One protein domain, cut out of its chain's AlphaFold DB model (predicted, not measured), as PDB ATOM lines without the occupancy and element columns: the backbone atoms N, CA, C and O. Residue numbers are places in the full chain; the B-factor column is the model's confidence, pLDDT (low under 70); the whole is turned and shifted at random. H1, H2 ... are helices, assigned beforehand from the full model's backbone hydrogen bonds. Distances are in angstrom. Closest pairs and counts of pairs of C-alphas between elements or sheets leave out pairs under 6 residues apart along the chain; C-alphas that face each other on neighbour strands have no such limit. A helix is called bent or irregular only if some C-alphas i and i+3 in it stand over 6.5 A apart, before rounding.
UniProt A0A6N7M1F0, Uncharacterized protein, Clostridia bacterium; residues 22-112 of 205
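AT A GLANCE: This is residues 22 to 112 of the 205 residues of an uncharacterized protein of Clostridia bacterium (UniProt A0A6N7M1F0). A long helical hairpin makes a thin rod: H1 runs one way, a tight turn follows, and the longer H2 folds back beside it and runs on past the level where H1 begins. The two helices come nearest at the turn and spread slowly apart away from it, as a very narrow V, and H2 has a kink toward its far end. The printed part has 91 residues with two named helices, H1 then H2, and no named strand; its class is all helix. It is extended, with a radius of gyration of the C-alphas of 22.7 A, and spans 78 by 24 by 12 A.

IN THESE COORDINATES: H1 is residues 22 to 54, 48.6 A from first to last C-alpha, and begins with C-alpha 22 at (232.579, 154.566, 70.434). H2 is residues 59 to 105, 68.8 A long in the same measure, from C-alpha 59 at (256.329, 150.008, 116.298) to C-alpha 105 at (227.208, 181.106, 62.230). Residues 106 to 112 follow it.

HOW THE PARTS SIT: H1 and H2 form a helical hairpin and run opposite ways at a shallow tilt of 10 degrees. They touch with residues 45 to 52 of H1 and 61 to 69 of H2 alone; the closest C-alphas, those of Ile 52 and Val 62, are 6.8 A apart. Their centres are 16.4 A apart. H2 has a kink of 31 degrees near residue 92; it is neither bent nor irregular, but only just: C-alphas 90 and 93 are 6.1 A apart. Every O i to N i+4 pair of H1 is within hydrogen-bond range, and 41 of 43 in H2.

THE WHOLE: The two C-alphas farthest apart, those of Lys 57 and Gly 108, are 78.3 A apart. The printed part has no cut, and the link from H1 to H2 is tight, with 4 residues. Residues 54 to 60, 88 to 97 and 103 to 108 stand free. The mean pLDDT of the printed part is 87.8, and residues 56 to 59 are under 70.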
ATOM      1  N   GLU A  22     231.119 154.427  70.500       73.19
ATOM      2  CA  GLU A  22     232.579 154.566  70.434       73.19
ATOM      3  C   GLU A  22     233.135 155.461  71.548       73.19
ATOM      4  O   GLU A  22     234.132 155.119  72.188       73.19
ATOM      5  N   LEU A  23     232.462 156.582  71.821       77.25
ATOM      6  CA  LEU A  23     232.843 157.509  72.882       77.25
ATOM      7  C   LEU A  23     232.650 156.863  74.257       77.25
ATOM      8  O   LEU A  23     233.558 156.843  75.089       77.25
ATOM      9  N   GLN A  24     231.457 156.313  74.480       81.38
ATOM     10  CA  GLN A  24     231.052 155.765  75.767       81.38
ATOM     11  C   GLN A  24     231.868 154.529  76.149       81.38
ATOM     12  O   GLN A  24     232.285 154.414  77.300       81.38
ATOM     13  N   PHE A  25     232.157 153.640  75.195       83.31
ATOM     14  CA  PHE A  25     232.971 152.453  75.446       83.31
ATOM     15  C   PHE A  25     234.388 152.817  75.898       83.31
ATOM     16  O   PHE A  25     234.881 152.257  76.875       83.31
ATOM     17  N   TRP A  26     235.020 153.810  75.260       82.06
ATOM     18  CA  TRP A  26     236.346 154.279  75.667       82.06
ATOM     19  C   TRP A  26     236.362 154.867  77.081       82.06
ATOM     20  O   TRP A  26     237.275 154.566  77.849       82.06
ATOM     21  N   PHE A  27     235.358 155.666  77.458       85.50
ATOM     22  CA  PHE A  27     235.259 156.198  78.824       85.50
ATOM     23  C   PHE A  27     235.033 155.101  79.859       85.50
ATOM     24  O   PHE A  27     235.713 155.079  80.884       85.50
ATOM     25  N   VAL A  28     234.105 154.183  79.585       90.31
ATOM     26  CA  VAL A  28     233.790 153.074  80.491       90.31
ATOM     27  C   VAL A  28     235.012 152.182  80.686       90.31
ATOM     28  O   VAL A  28     235.336 151.862  81.825       90.31
ATOM     29  N   LEU A  29     235.738 151.847  79.615       90.50
ATOM     30  CA  LEU A  29     236.981 151.085  79.724       90.50
ATOM     31  C   LEU A  29     238.001 151.785  80.622       90.50
ATOM     32  O   LEU A  29     238.542 151.153  81.524       90.50
ATOM     33  N   ILE A  30     238.247 153.082  80.415       90.19
ATOM     34  CA  ILE A  30     239.204 153.843  81.230       90.19
ATOM     35  C   ILE A  30     238.795 153.827  82.708       90.19
ATOM     36  O   ILE A  30     239.639 153.571  83.562       90.19
ATOM     37  N   ILE A  31     237.512 154.041  83.013       92.31
ATOM     38  CA  ILE A  31     237.004 154.010  84.391       92.31
ATOM     39  C   ILE A  31     237.180 152.619  85.006       92.31
ATOM     40  O   ILE A  31     237.675 152.513  86.123       92.31
ATOM     41  N   ILE A  32     236.834 151.551  84.280       95.12
ATOM     42  CA  ILE A  32     237.019 150.172  84.754       95.12
ATOM     43  C   ILE A  32     238.493 149.912  85.073       95.12
ATOM     44  O   ILE A  32     238.797 149.385  86.138       95.12
ATOM     45  N   PHE A  33     239.415 150.312  84.194       94.12
ATOM     46  CA  PHE A  33     240.847 150.143  84.440       94.12
ATOM     47  C   PHE A  33     241.324 150.897  85.687       94.12
ATOM     48  O   PHE A  33     242.086 150.331  86.465       94.12
ATOM     49  N   ILE A  34     240.857 152.130  85.913       93.62
ATOM     50  CA  ILE A  34     241.190 152.901  87.124       93.62
ATOM     51  C   ILE A  34     240.697 152.166  88.374       93.62
ATOM     52  O   ILE A  34     241.485 151.903  89.280       93.62
ATOM     53  N   VAL A  35     239.426 151.756  88.384       95.19
ATOM     54  CA  VAL A  35     238.815 151.056  89.526       95.19
ATOM     55  C   VAL A  35     239.525 149.731  89.818       95.19
ATOM     56  O   VAL A  35     239.745 149.391  90.979       95.19
ATOM     57  N   LEU A  36     239.932 148.982  88.788       96.81
ATOM     58  CA  LEU A  36     240.690 147.739  88.962       96.81
ATOM     59  C   LEU A  36     242.060 147.985  89.605       96.81
ATOM     60  O   LEU A  36     242.445 147.254  90.517       96.81
ATOM     61  N   ILE A  37     242.786 149.016  89.162       94.50
ATOM     62  CA  ILE A  37     244.091 149.374  89.732       94.50
ATOM     63  C   ILE A  37     243.935 149.790  91.201       94.50
ATOM     64  O   ILE A  37     244.704 149.342  92.054       94.50
ATOM     65  N   GLU A  38     242.917 150.590  91.518       92.62
ATOM     66  CA  GLU A  38     242.608 150.996  92.891       92.62
ATOM     67  C   GLU A  38     242.219 149.794  93.767       92.62
ATOM     68  O   GLU A  38     242.680 149.682  94.902       92.62
ATOM     69  N   GLY A  39     241.456 148.836  93.232       95.19
ATOM     70  CA  GLY A  39     241.102 147.600  93.934       95.19
ATOM     71  C   GLY A  39     242.314 146.718  94.262       95.19
ATOM     72  O   GLY A  39     242.413 146.185  95.373       95.19
ATOM     73  N   ILE A  40     243.269 146.601  93.331       95.56
ATOM     74  CA  ILE A  40     244.549 145.909  93.563       95.56
ATOM     75  C   ILE A  40     245.345 146.632  94.655       95.56
ATOM     76  O   ILE A  40     245.879 145.985  95.557       95.56
ATOM     77  N   PHE A  41     245.388 147.964  94.615       94.00
ATOM     78  CA  PHE A  41     246.085 148.766  95.617       94.00
ATOM     79  C   PHE A  41     245.481 148.607  97.020       94.00
ATOM     80  O   PHE A  41     246.217 148.377  97.981       94.00
ATOM     81  N   ILE A  42     244.152 148.655  97.143       93.38
ATOM     82  CA  ILE A  42     243.454 148.432  98.417       93.38
ATOM     83  C   ILE A  42     243.740 147.018  98.939       93.38
ATOM     84  O   ILE A  42     244.091 146.854 100.108       93.38
ATOM     85  N   SER A  43     243.663 146.003  98.073       95.44
ATOM     86  CA  SER A  43     243.953 144.610  98.444       95.44
ATOM     87  C   SER A  43     245.392 144.428  98.936       95.44
ATOM     88  O   SER A  43     245.629 143.752  99.942       95.44
ATOM     89  N   TRP A  44     246.357 145.072  98.271       94.25
ATOM     90  CA  TRP A  44     247.753 145.110  98.709       94.25
ATOM     91  C   TRP A  44     247.904 145.788 100.079       94.25
ATOM     92  O   TRP A  44     248.559 145.238 100.967       94.25
ATOM     93  N   GLY A  45     247.251 146.938 100.282       91.88
ATOM     94  CA  GLY A  45     247.285 147.686 101.540       91.88
ATOM     95  C   GLY A  45     246.727 146.892 102.723       91.88
ATOM     96  O   GLY A  45     247.368 146.829 103.773       91.88
ATOM     97  N   ILE A  46     245.581 146.225 102.541       92.19
ATOM     98  CA  ILE A  46     244.963 145.355 103.557       92.19
ATOM     99  C   ILE A  46     245.883 144.180 103.897       92.19
ATOM    100  O   ILE A  46     246.142 143.918 105.072       92.19
ATOM    101  N   SER A  47     246.416 143.499 102.880       90.19
ATOM    102  CA  SER A  47     247.314 142.355 103.083       90.19
ATOM    103  C   SER A  47     248.560 142.770 103.866       90.19
ATOM    104  O   SER A  47     248.971 142.090 104.806       90.19
ATOM    105  N   ARG A  48     249.136 143.936 103.539       89.56
ATOM    106  CA  ARG A  48     250.314 144.455 104.234       89.56
ATOM    107  C   ARG A  48     250.005 144.846 105.675       89.56
ATOM    108  O   ARG A  48     250.768 144.487 106.572       89.56
ATOM    109  N   LEU A  49     248.882 145.518 105.911       88.06
ATOM    110  CA  LEU A  49     248.440 145.860 107.257       88.06
ATOM    111  C   LEU A  49     248.229 144.605 108.114       88.06
ATOM    112  O   LEU A  49     248.709 144.562 109.242       88.06
ATOM    113  N   SER A  50     247.606 143.558 107.561       86.94
ATOM    114  CA  SER A  50     247.388 142.286 108.263       86.94
ATOM    115  C   SER A  50     248.698 141.657 108.744       86.94
ATOM    116  O   SER A  50     248.745 141.159 109.864       86.94
ATOM    117  N   THR A  51     249.766 141.707 107.936       86.69
ATOM    118  CA  THR A  51     251.086 141.175 108.332       86.69
ATOM    119  C   THR A  51     251.753 141.979 109.445       86.69
ATOM    120  O   THR A  51     252.434 141.423 110.297       86.69
ATOM    121  N   ILE A  52     251.554 143.298 109.463       86.06
ATOM    122  CA  ILE A  52     252.122 144.167 110.501       86.06
ATOM    123  C   ILE A  52     251.359 143.975 111.811       86.06
ATOM    124  O   ILE A  52     251.964 143.893 112.876       86.06
ATOM    125  N   VAL A  53     250.030 143.863 111.723       83.75
ATOM    126  CA  VAL A  53     249.173 143.599 112.876       83.75
ATOM    127  C   VAL A  53     249.416 142.203 113.432       83.75
ATOM    128  O   VAL A  53     249.264 142.035 114.619       83.75
ATOM    129  N   SER A  54     249.833 141.183 112.684       83.00
ATOM    130  CA  SER A  54     250.210 139.911 113.328       83.00
ATOM    131  C   SER A  54     251.489 140.017 114.179       83.00
ATOM    132  O   SER A  54     251.613 139.303 115.172       83.00
ATOM    133  N   ASP A  55     252.383 140.962 113.871       77.44
ATOM    134  CA  ASP A  55     253.700 141.127 114.501       77.44
ATOM    135  C   ASP A  55     253.786 142.393 115.393       77.44
ATOM    136  O   ASP A  55     254.646 143.260 115.213       77.44
ATOM    137  N   TRP A  56     252.920 142.485 116.419       62.91
ATOM    138  CA  TRP A  56     252.717 143.652 117.317       62.91
ATOM    139  C   TRP A  56     253.965 144.219 118.033       62.91
ATOM    140  O   TRP A  56     253.882 145.265 118.674       62.91
ATOM    141  N   LYS A  57     255.129 143.561 117.969       67.06
ATOM    142  CA  LYS A  57     256.352 143.997 118.670       67.06
ATOM    143  C   LYS A  57     257.155 145.086 117.946       67.06
ATOM    144  O   LYS A  57     258.096 145.610 118.536       67.06
ATOM    145  N   GLN A  58     256.817 145.457 116.708       67.50
ATOM    146  CA  GLN A  58     257.626 146.391 115.908       67.50
ATOM    147  C   GLN A  58     256.880 147.689 115.556       67.50
ATOM    148  O   GLN A  58     256.338 147.849 114.465       67.50
ATOM    149  N   SER A  59     256.924 148.665 116.472       68.75
ATOM    150  CA  SER A  59     256.329 150.008 116.298       68.75
ATOM    151  C   SER A  59     256.823 150.742 115.033       68.75
ATOM    152  O   SER A  59     256.045 151.403 114.343       68.75
ATOM    153  N   ASN A  60     258.093 150.556 114.652       79.44
ATOM    154  CA  ASN A  60     258.681 151.202 113.470       79.44
ATOM    155  C   ASN A  60     258.026 150.749 112.147       79.44
ATOM    156  O   ASN A  60     257.865 151.557 111.235       79.44
ATOM    157  N   MET A  61     257.565 149.495 112.062       82.44
ATOM    158  CA  MET A  61     256.928 148.934 110.859       82.44
ATOM    159  C   MET A  61     255.562 149.563 110.557       82.44
ATOM    160  O   MET A  61     255.197 149.719 109.392       82.44
ATOM    161  N   VAL A  62     254.831 149.983 111.594       84.31
ATOM    162  CA  VAL A  62     253.554 150.698 111.446       84.31
ATOM    163  C   VAL A  62     253.789 152.086 110.851       84.31
ATOM    164  O   VAL A  62     253.105 152.486 109.910       84.31
ATOM    165  N   MET A  63     254.783 152.811 111.368       85.69
ATOM    166  CA  MET A  63     255.123 154.152 110.889       85.69
ATOM    167  C   MET A  63     255.580 154.133 109.423       85.69
ATOM    168  O   MET A  63     255.143 154.966 108.626       85.69
ATOM    169  N   ASP A  64     256.420 153.167 109.049       88.50
ATOM    170  CA  ASP A  64     256.897 153.027 107.672       88.50
ATOM    171  C   ASP A  64     255.764 152.658 106.709       88.50
ATOM    172  O   ASP A  64     255.682 153.227 105.620       88.50
ATOM    173  N   PHE A  65     254.820 151.809 107.129       89.75
ATOM    174  CA  PHE A  65     253.620 151.517 106.346       89.75
ATOM    175  C   PHE A  65     252.797 152.772 106.044       89.75
ATOM    176  O   PHE A  65     252.463 153.005 104.883       89.75
ATOM    177  N   PHE A  66     252.503 153.609 107.046       89.94
ATOM    178  CA  PHE A  66     251.738 154.838 106.820       89.94
ATOM    179  C   PHE A  66     252.482 155.835 105.929       89.94
ATOM    180  O   PHE A  66     251.859 156.450 105.064       89.94
ATOM    181  N   LYS A  67     253.809 155.966 106.069       91.38
ATOM    182  CA  LYS A  67     254.620 156.797 105.164       91.38
ATOM    183  C   LYS A  67     254.519 156.312 103.718       91.38
ATOM    184  O   LYS A  67     254.276 157.117 102.820       91.38
ATOM    185  N   THR A  68     254.668 155.006 103.488       91.75
ATOM    186  CA  THR A  68     254.526 154.408 102.155       91.75
ATOM    187  C   THR A  68     253.106 154.579 101.615       91.75
ATOM    188  O   THR A  68     252.939 154.959 100.458       91.75
ATOM    189  N   LEU A  69     252.084 154.367 102.447       92.44
ATOM    190  CA  LEU A  69     250.679 154.524 102.074       92.44
ATOM    191  C   LEU A  69     250.371 155.961 101.635       92.44
ATOM    192  O   LEU A  69     249.777 156.159 100.578       92.44
ATOM    193  N   ILE A  70     250.808 156.958 102.411       94.38
ATOM    194  CA  ILE A  70     250.622 158.381 102.096       94.38
ATOM    195  C   ILE A  70     251.331 158.742 100.789       94.38
ATOM    196  O   ILE A  70     250.739 159.409  99.941       94.38
ATOM    197  N   LEU A  71     252.572 158.283 100.598       94.81
ATOM    198  CA  LEU A  71     253.325 158.547  99.372       94.81
ATOM    199  C   LEU A  71     252.604 157.984  98.141       94.81
ATOM    200  O   LEU A  71     252.441 158.685  97.144       94.81
ATOM    201  N   ILE A  72     252.139 156.737  98.216       91.88
ATOM    202  CA  ILE A  72     251.428 156.095  97.108       91.88
ATOM    203  C   ILE A  72     250.069 156.765  96.867       91.88
ATOM    204  O   ILE A  72     249.703 156.994  95.717       91.88
ATOM    205  N   LEU A  73     249.343 157.148  97.921       93.12
ATOM    206  CA  LEU A  73     248.078 157.871  97.788       93.12
ATOM    207  C   LEU A  73     248.269 159.220  97.082       93.12
ATOM    208  O   LEU A  73     247.494 159.558  96.191       93.12
ATOM    209  N   LEU A  74     249.321 159.968  97.427       96.00
ATOM    210  CA  LEU A  74     249.671 161.211  96.734       96.00
ATOM    211  C   LEU A  74     249.973 160.968  95.251       96.00
ATOM    212  O   LEU A  74     249.525 161.744  94.405       96.00
ATOM    213  N   LEU A  75     250.675 159.880  94.923       94.62
ATOM    214  CA  LEU A  75     250.927 159.487  93.535       94.62
ATOM    215  C   LEU A  75     249.630 159.136  92.794       94.62
ATOM    216  O   LEU A  75     249.460 159.567  91.655       94.62
ATOM    217  N   PHE A  76     248.696 158.423  93.428       93.56
ATOM    218  CA  PHE A  76     247.390 158.115  92.838       93.56
ATOM    219  C   PHE A  76     246.550 159.365  92.599       93.56
ATOM    220  O   PHE A  76     246.010 159.533  91.509       93.56
ATOM    221  N   ILE A  77     246.466 160.259  93.584       95.00
ATOM    222  CA  ILE A  77     245.738 161.526  93.451       95.00
ATOM    223  C   ILE A  77     246.347 162.355  92.317       95.00
ATOM    224  O   ILE A  77     245.620 162.822  91.440       95.00
ATOM    225  N   GLY A  78     247.675 162.493  92.289       96.56
ATOM    226  CA  GLY A  78     248.380 163.200  91.222       96.56
ATOM    227  C   GLY A  78     248.155 162.561  89.849       96.56
ATOM    228  O   GLY A  78     247.853 163.261  88.884       96.56
ATOM    229  N   GLY A  79     248.227 161.232  89.762       94.81
ATOM    230  CA  GLY A  79     247.989 160.475  88.533       94.81
ATOM    231  C   GLY A  79     246.562 160.634  88.009       94.81
ATOM    232  O   GLY A  79     246.376 160.990  86.845       94.81
ATOM    233  N   ASN A  80     245.557 160.452  88.870       94.25
ATOM    234  CA  ASN A  80     244.144 160.642  88.536       94.25
ATOM    235  C   ASN A  80     243.853 162.090  88.112       94.25
ATOM    236  O   ASN A  80     243.133 162.317  87.139       94.25
ATOM    237  N   PHE A  81     244.457 163.077  88.779       95.38
ATOM    238  CA  PHE A  81     244.324 164.483  88.408       95.38
ATOM    239  C   PHE A  81     244.892 164.770  87.009       95.38
ATOM    240  O   PHE A  81     244.208 165.358  86.168       95.38
ATOM    241  N   LEU A  82     246.114 164.307  86.722       95.25
ATOM    242  CA  LEU A  82     246.739 164.463  85.404       95.25
ATOM    243  C   LEU A  82     245.954 163.733  84.308       95.25
ATOM    244  O   LEU A  82     245.759 164.277  83.218       95.25
ATOM    245  N   LEU A  83     245.457 162.528  84.602       92.19
ATOM    246  CA  LEU A  83     244.612 161.765  83.689       92.19
ATOM    247  C   LEU A  83     243.295 162.496  83.405       92.19
ATOM    248  O   LEU A  83     242.891 162.598  82.247       92.19
ATOM    249  N   GLY A  84     242.661 163.063  84.432       90.62
ATOM    250  CA  GLY A  84     241.449 163.868  84.302       90.62
ATOM    251  C   GLY A  84     241.657 165.099  83.420       90.62
ATOM    252  O   GLY A  84     240.860 165.354  82.515       90.62
ATOM    253  N   ILE A  85     242.766 165.825  83.604       91.25
ATOM    254  CA  ILE A  85     243.150 166.945  82.731       91.25
ATOM    255  C   ILE A  85     243.333 166.471  81.286       91.25
ATOM    256  O   ILE A  85     242.810 167.092  80.357       91.25
ATOM    257  N   TYR A  86     244.040 165.359  81.081       88.00
ATOM    258  CA  TYR A  86     244.277 164.801  79.752       88.00
ATOM    259  C   TYR A  86     242.968 164.431  79.035       88.00
ATOM    260  O   TYR A  86     242.763 164.803  77.874       88.00
ATOM    261  N   LEU A  87     242.059 163.744  79.734       85.62
ATOM    262  CA  LEU A  87     240.742 163.370  79.217       85.62
ATOM    263  C   LEU A  87     239.891 164.607  78.913       85.62
ATOM    264  O   LEU A  87     239.316 164.714  77.828       85.62
ATOM    265  N   SER A  88     239.884 165.580  79.826       86.19
ATOM    266  CA  SER A  88     239.168 166.844  79.661       86.19
ATOM    267  C   SER A  88     239.638 167.598  78.418       86.19
ATOM    268  O   SER A  88     238.818 167.995  77.591       86.19
ATOM    269  N   HIS A  89     240.950 167.710  78.184       82.81
ATOM    270  CA  HIS A  89     241.478 168.383  76.994       82.81
ATOM    271  C   HIS A  89     241.049 167.728  75.675       82.81
ATOM    272  O   HIS A  89     240.813 168.442  74.691       82.81
ATOM    273  N   LYS A  90     240.912 166.395  75.639       82.12
ATOM    274  CA  LYS A  90     240.459 165.672  74.439       82.12
ATOM    275  C   LYS A  90     239.007 165.964  74.060       82.12
ATOM    276  O   LYS A  90     238.686 165.861  72.874       82.12
ATOM    277  N   VAL A  91     238.168 166.359  75.018       83.38
ATOM    278  CA  VAL A  91     236.752 166.702  74.801       83.38
ATOM    279  C   VAL A  91     236.549 168.216  74.699       83.38
ATOM    280  O   VAL A  91     235.955 168.708  73.738       83.38
ATOM    281  N   ALA A  92     237.093 168.976  75.650       84.50
ATOM    282  CA  ALA A  92     236.902 170.418  75.761       84.50
ATOM    283  C   ALA A  92     237.471 171.186  74.560       84.50
ATOM    284  O   ALA A  92     236.862 172.153  74.103       84.50
ATOM    285  N   GLY A  93     238.609 170.752  74.004       82.12
ATOM    286  CA  GLY A  93     239.225 171.397  72.840       82.12
ATOM    287  C   GLY A  93     238.319 171.400  71.596       82.12
ATOM    288  O   GLY A  93     238.015 172.471  71.066       82.12
ATOM    289  N   PRO A  94     237.869 170.226  71.116       83.44
ATOM    290  CA  PRO A  94     236.874 170.107  70.047       83.44
ATOM    291  C   PRO A  94     235.589 170.894  70.322       83.44
ATOM    292  O   PRO A  94     235.138 171.650  69.461       83.44
ATOM    293  N   LEU A  95     235.042 170.782  71.536       87.06
ATOM    294  CA  LEU A  95     233.795 171.443  71.914       87.06
ATOM    295  C   LEU A  95     233.921 172.973  71.877       87.06
ATOM    296  O   LEU A  95     233.027 173.677  71.405       87.06
ATOM    297  N   PHE A  96     235.072 173.505  72.293       88.06
ATOM    298  CA  PHE A  96     235.375 174.929  72.189       88.06
ATOM    299  C   PHE A  96     235.417 175.414  70.732       88.06
ATOM    300  O   PHE A  96     234.923 176.503  70.430       88.06
ATOM    301  N   ARG A  97     235.957 174.609  69.806       86.38
ATOM    302  CA  ARG A  97     235.953 174.939  68.369       86.38
ATOM    303  C   ARG A  97     234.538 174.961  67.798       86.38
ATOM    304  O   ARG A  97     234.212 175.880  67.054       86.38
ATOM    305  N   VAL A  98     233.694 174.010  68.197       89.00
ATOM    306  CA  VAL A  98     232.269 173.976  67.822       89.00
ATOM    307  C   VAL A  98     231.540 175.205  68.338       89.00
ATOM    308  O   VAL A  98     230.854 175.879  67.574       89.00
ATOM    309  N   ARG A  99     231.764 175.583  69.599       89.38
ATOM    310  CA  ARG A  99     231.206 176.818  70.160       89.38
ATOM    311  C   ARG A  99     231.620 178.056  69.360       89.38
ATOM    312  O   ARG A  99     230.773 178.905  69.099       89.38
ATOM    313  N   LYS A 100     232.891 178.163  68.956       89.25
ATOM    314  CA  LYS A 100     233.364 179.274  68.113       89.25
ATOM    315  C   LYS A 100     232.714 179.273  66.731       89.25
ATOM    316  O   LYS A 100     232.283 180.324  66.275       89.25
ATOM    317  N   ALA A 101     232.592 178.115  66.090       89.00
ATOM    318  CA  ALA A 101     231.912 178.018  64.802       89.00
ATOM    319  C   ALA A 101     230.444 178.447  64.910       89.00
ATOM    320  O   ALA A 101     229.980 179.238  64.100       89.00
ATOM    321  N   LEU A 102     229.737 178.019  65.961       90.38
ATOM    322  CA  LEU A 102     228.374 178.473  66.251       90.38
ATOM    323  C   LEU A 102     228.289 179.993  66.451       90.38
ATOM    324  O   LEU A 102     227.324 180.614  66.013       90.38
ATOM    325  N   GLN A 103     229.286 180.615  67.084       90.69
ATOM    326  CA  GLN A 103     229.347 182.075  67.212       90.69
ATOM    327  C   GLN A 103     229.528 182.779  65.862       90.69
ATOM    328  O   GLN A 103     228.939 183.838  65.668       90.69
ATOM    329  N   GLU A 104     230.294 182.203  64.939       88.38
ATOM    330  CA  GLU A 104     230.433 182.731  63.577       88.38
ATOM    331  C   GLU A 104     229.157 182.531  62.753       88.38
ATOM    332  O   GLU A 104     228.690 183.469  62.107       88.38
ATOM    333  N   ILE A 105     228.497 181.378  62.885       88.50
ATOM    334  CA  ILE A 105     227.208 181.106  62.230       88.50
ATOM    335  C   ILE A 105     226.142 182.109  62.682       88.50
ATOM    336  O   ILE A 105     225.368 182.598  61.862       88.50
ATOM    337  N   ARG A 106     226.135 182.499  63.965       84.25
ATOM    338  CA  ARG A 106     225.244 183.557  64.480       84.25
ATOM    339  C   ARG A 106     225.448 184.918  63.808       84.25
ATOM    340  O   ARG A 106     224.544 185.743  63.867       84.25
ATOM    341  N   LYS A 107     226.611 185.159  63.200       87.94
ATOM    342  CA  LYS A 107     226.922 186.372  62.430       87.94
ATOM    343  C   LYS A 107     226.658 186.204  60.928       87.94
ATOM    344  O   LYS A 107     226.880 187.144  60.177       87.94
ATOM    345  N   GLY A 108     226.211 185.025  60.488       82.12
ATOM    346  CA  GLY A 108     226.037 184.683  59.073       82.12
ATOM    347  C   GLY A 108     227.286 184.095  58.406       82.12
ATOM    348  O   GLY A 108     227.259 183.834  57.206       82.12
ATOM    349  N   ASN A 109     228.362 183.848  59.162       83.06
ATOM    350  CA  ASN A 109     229.600 183.274  58.640       83.06
ATOM    351  C   ASN A 109     229.601 181.749  58.812       83.06
ATOM    352  O   ASN A 109     229.641 181.234  59.930       83.06
ATOM    353  N   PHE A 110     229.607 181.013  57.701       82.44
ATOM    354  CA  PHE A 110     229.719 179.553  57.721       82.44
ATOM    355  C   PHE A 110     231.187 179.136  57.631       82.44
ATOM    356  O   PHE A 110     231.872 179.431  56.653       82.44
ATOM    357  N   CYS A 111     231.671 178.426  58.649       76.75
ATOM    358  CA  CYS A 111     233.037 177.914  58.695       76.75
ATOM    359  C   CYS A 111     233.030 176.405  58.955       76.75
ATOM    360  O   CYS A 111     232.326 175.928  59.845       76.75
ATOM    361  N   ASN A 112     233.865 175.668  58.222       77.56
ATOM    362  CA  ASN A 112     234.107 174.256  58.505       77.56
ATOM    363  C   ASN A 112     235.053 174.108  59.698       77.56
ATOM    364  O   ASN A 112     236.074 174.792  59.797       77.56
TER     365      ASN A 112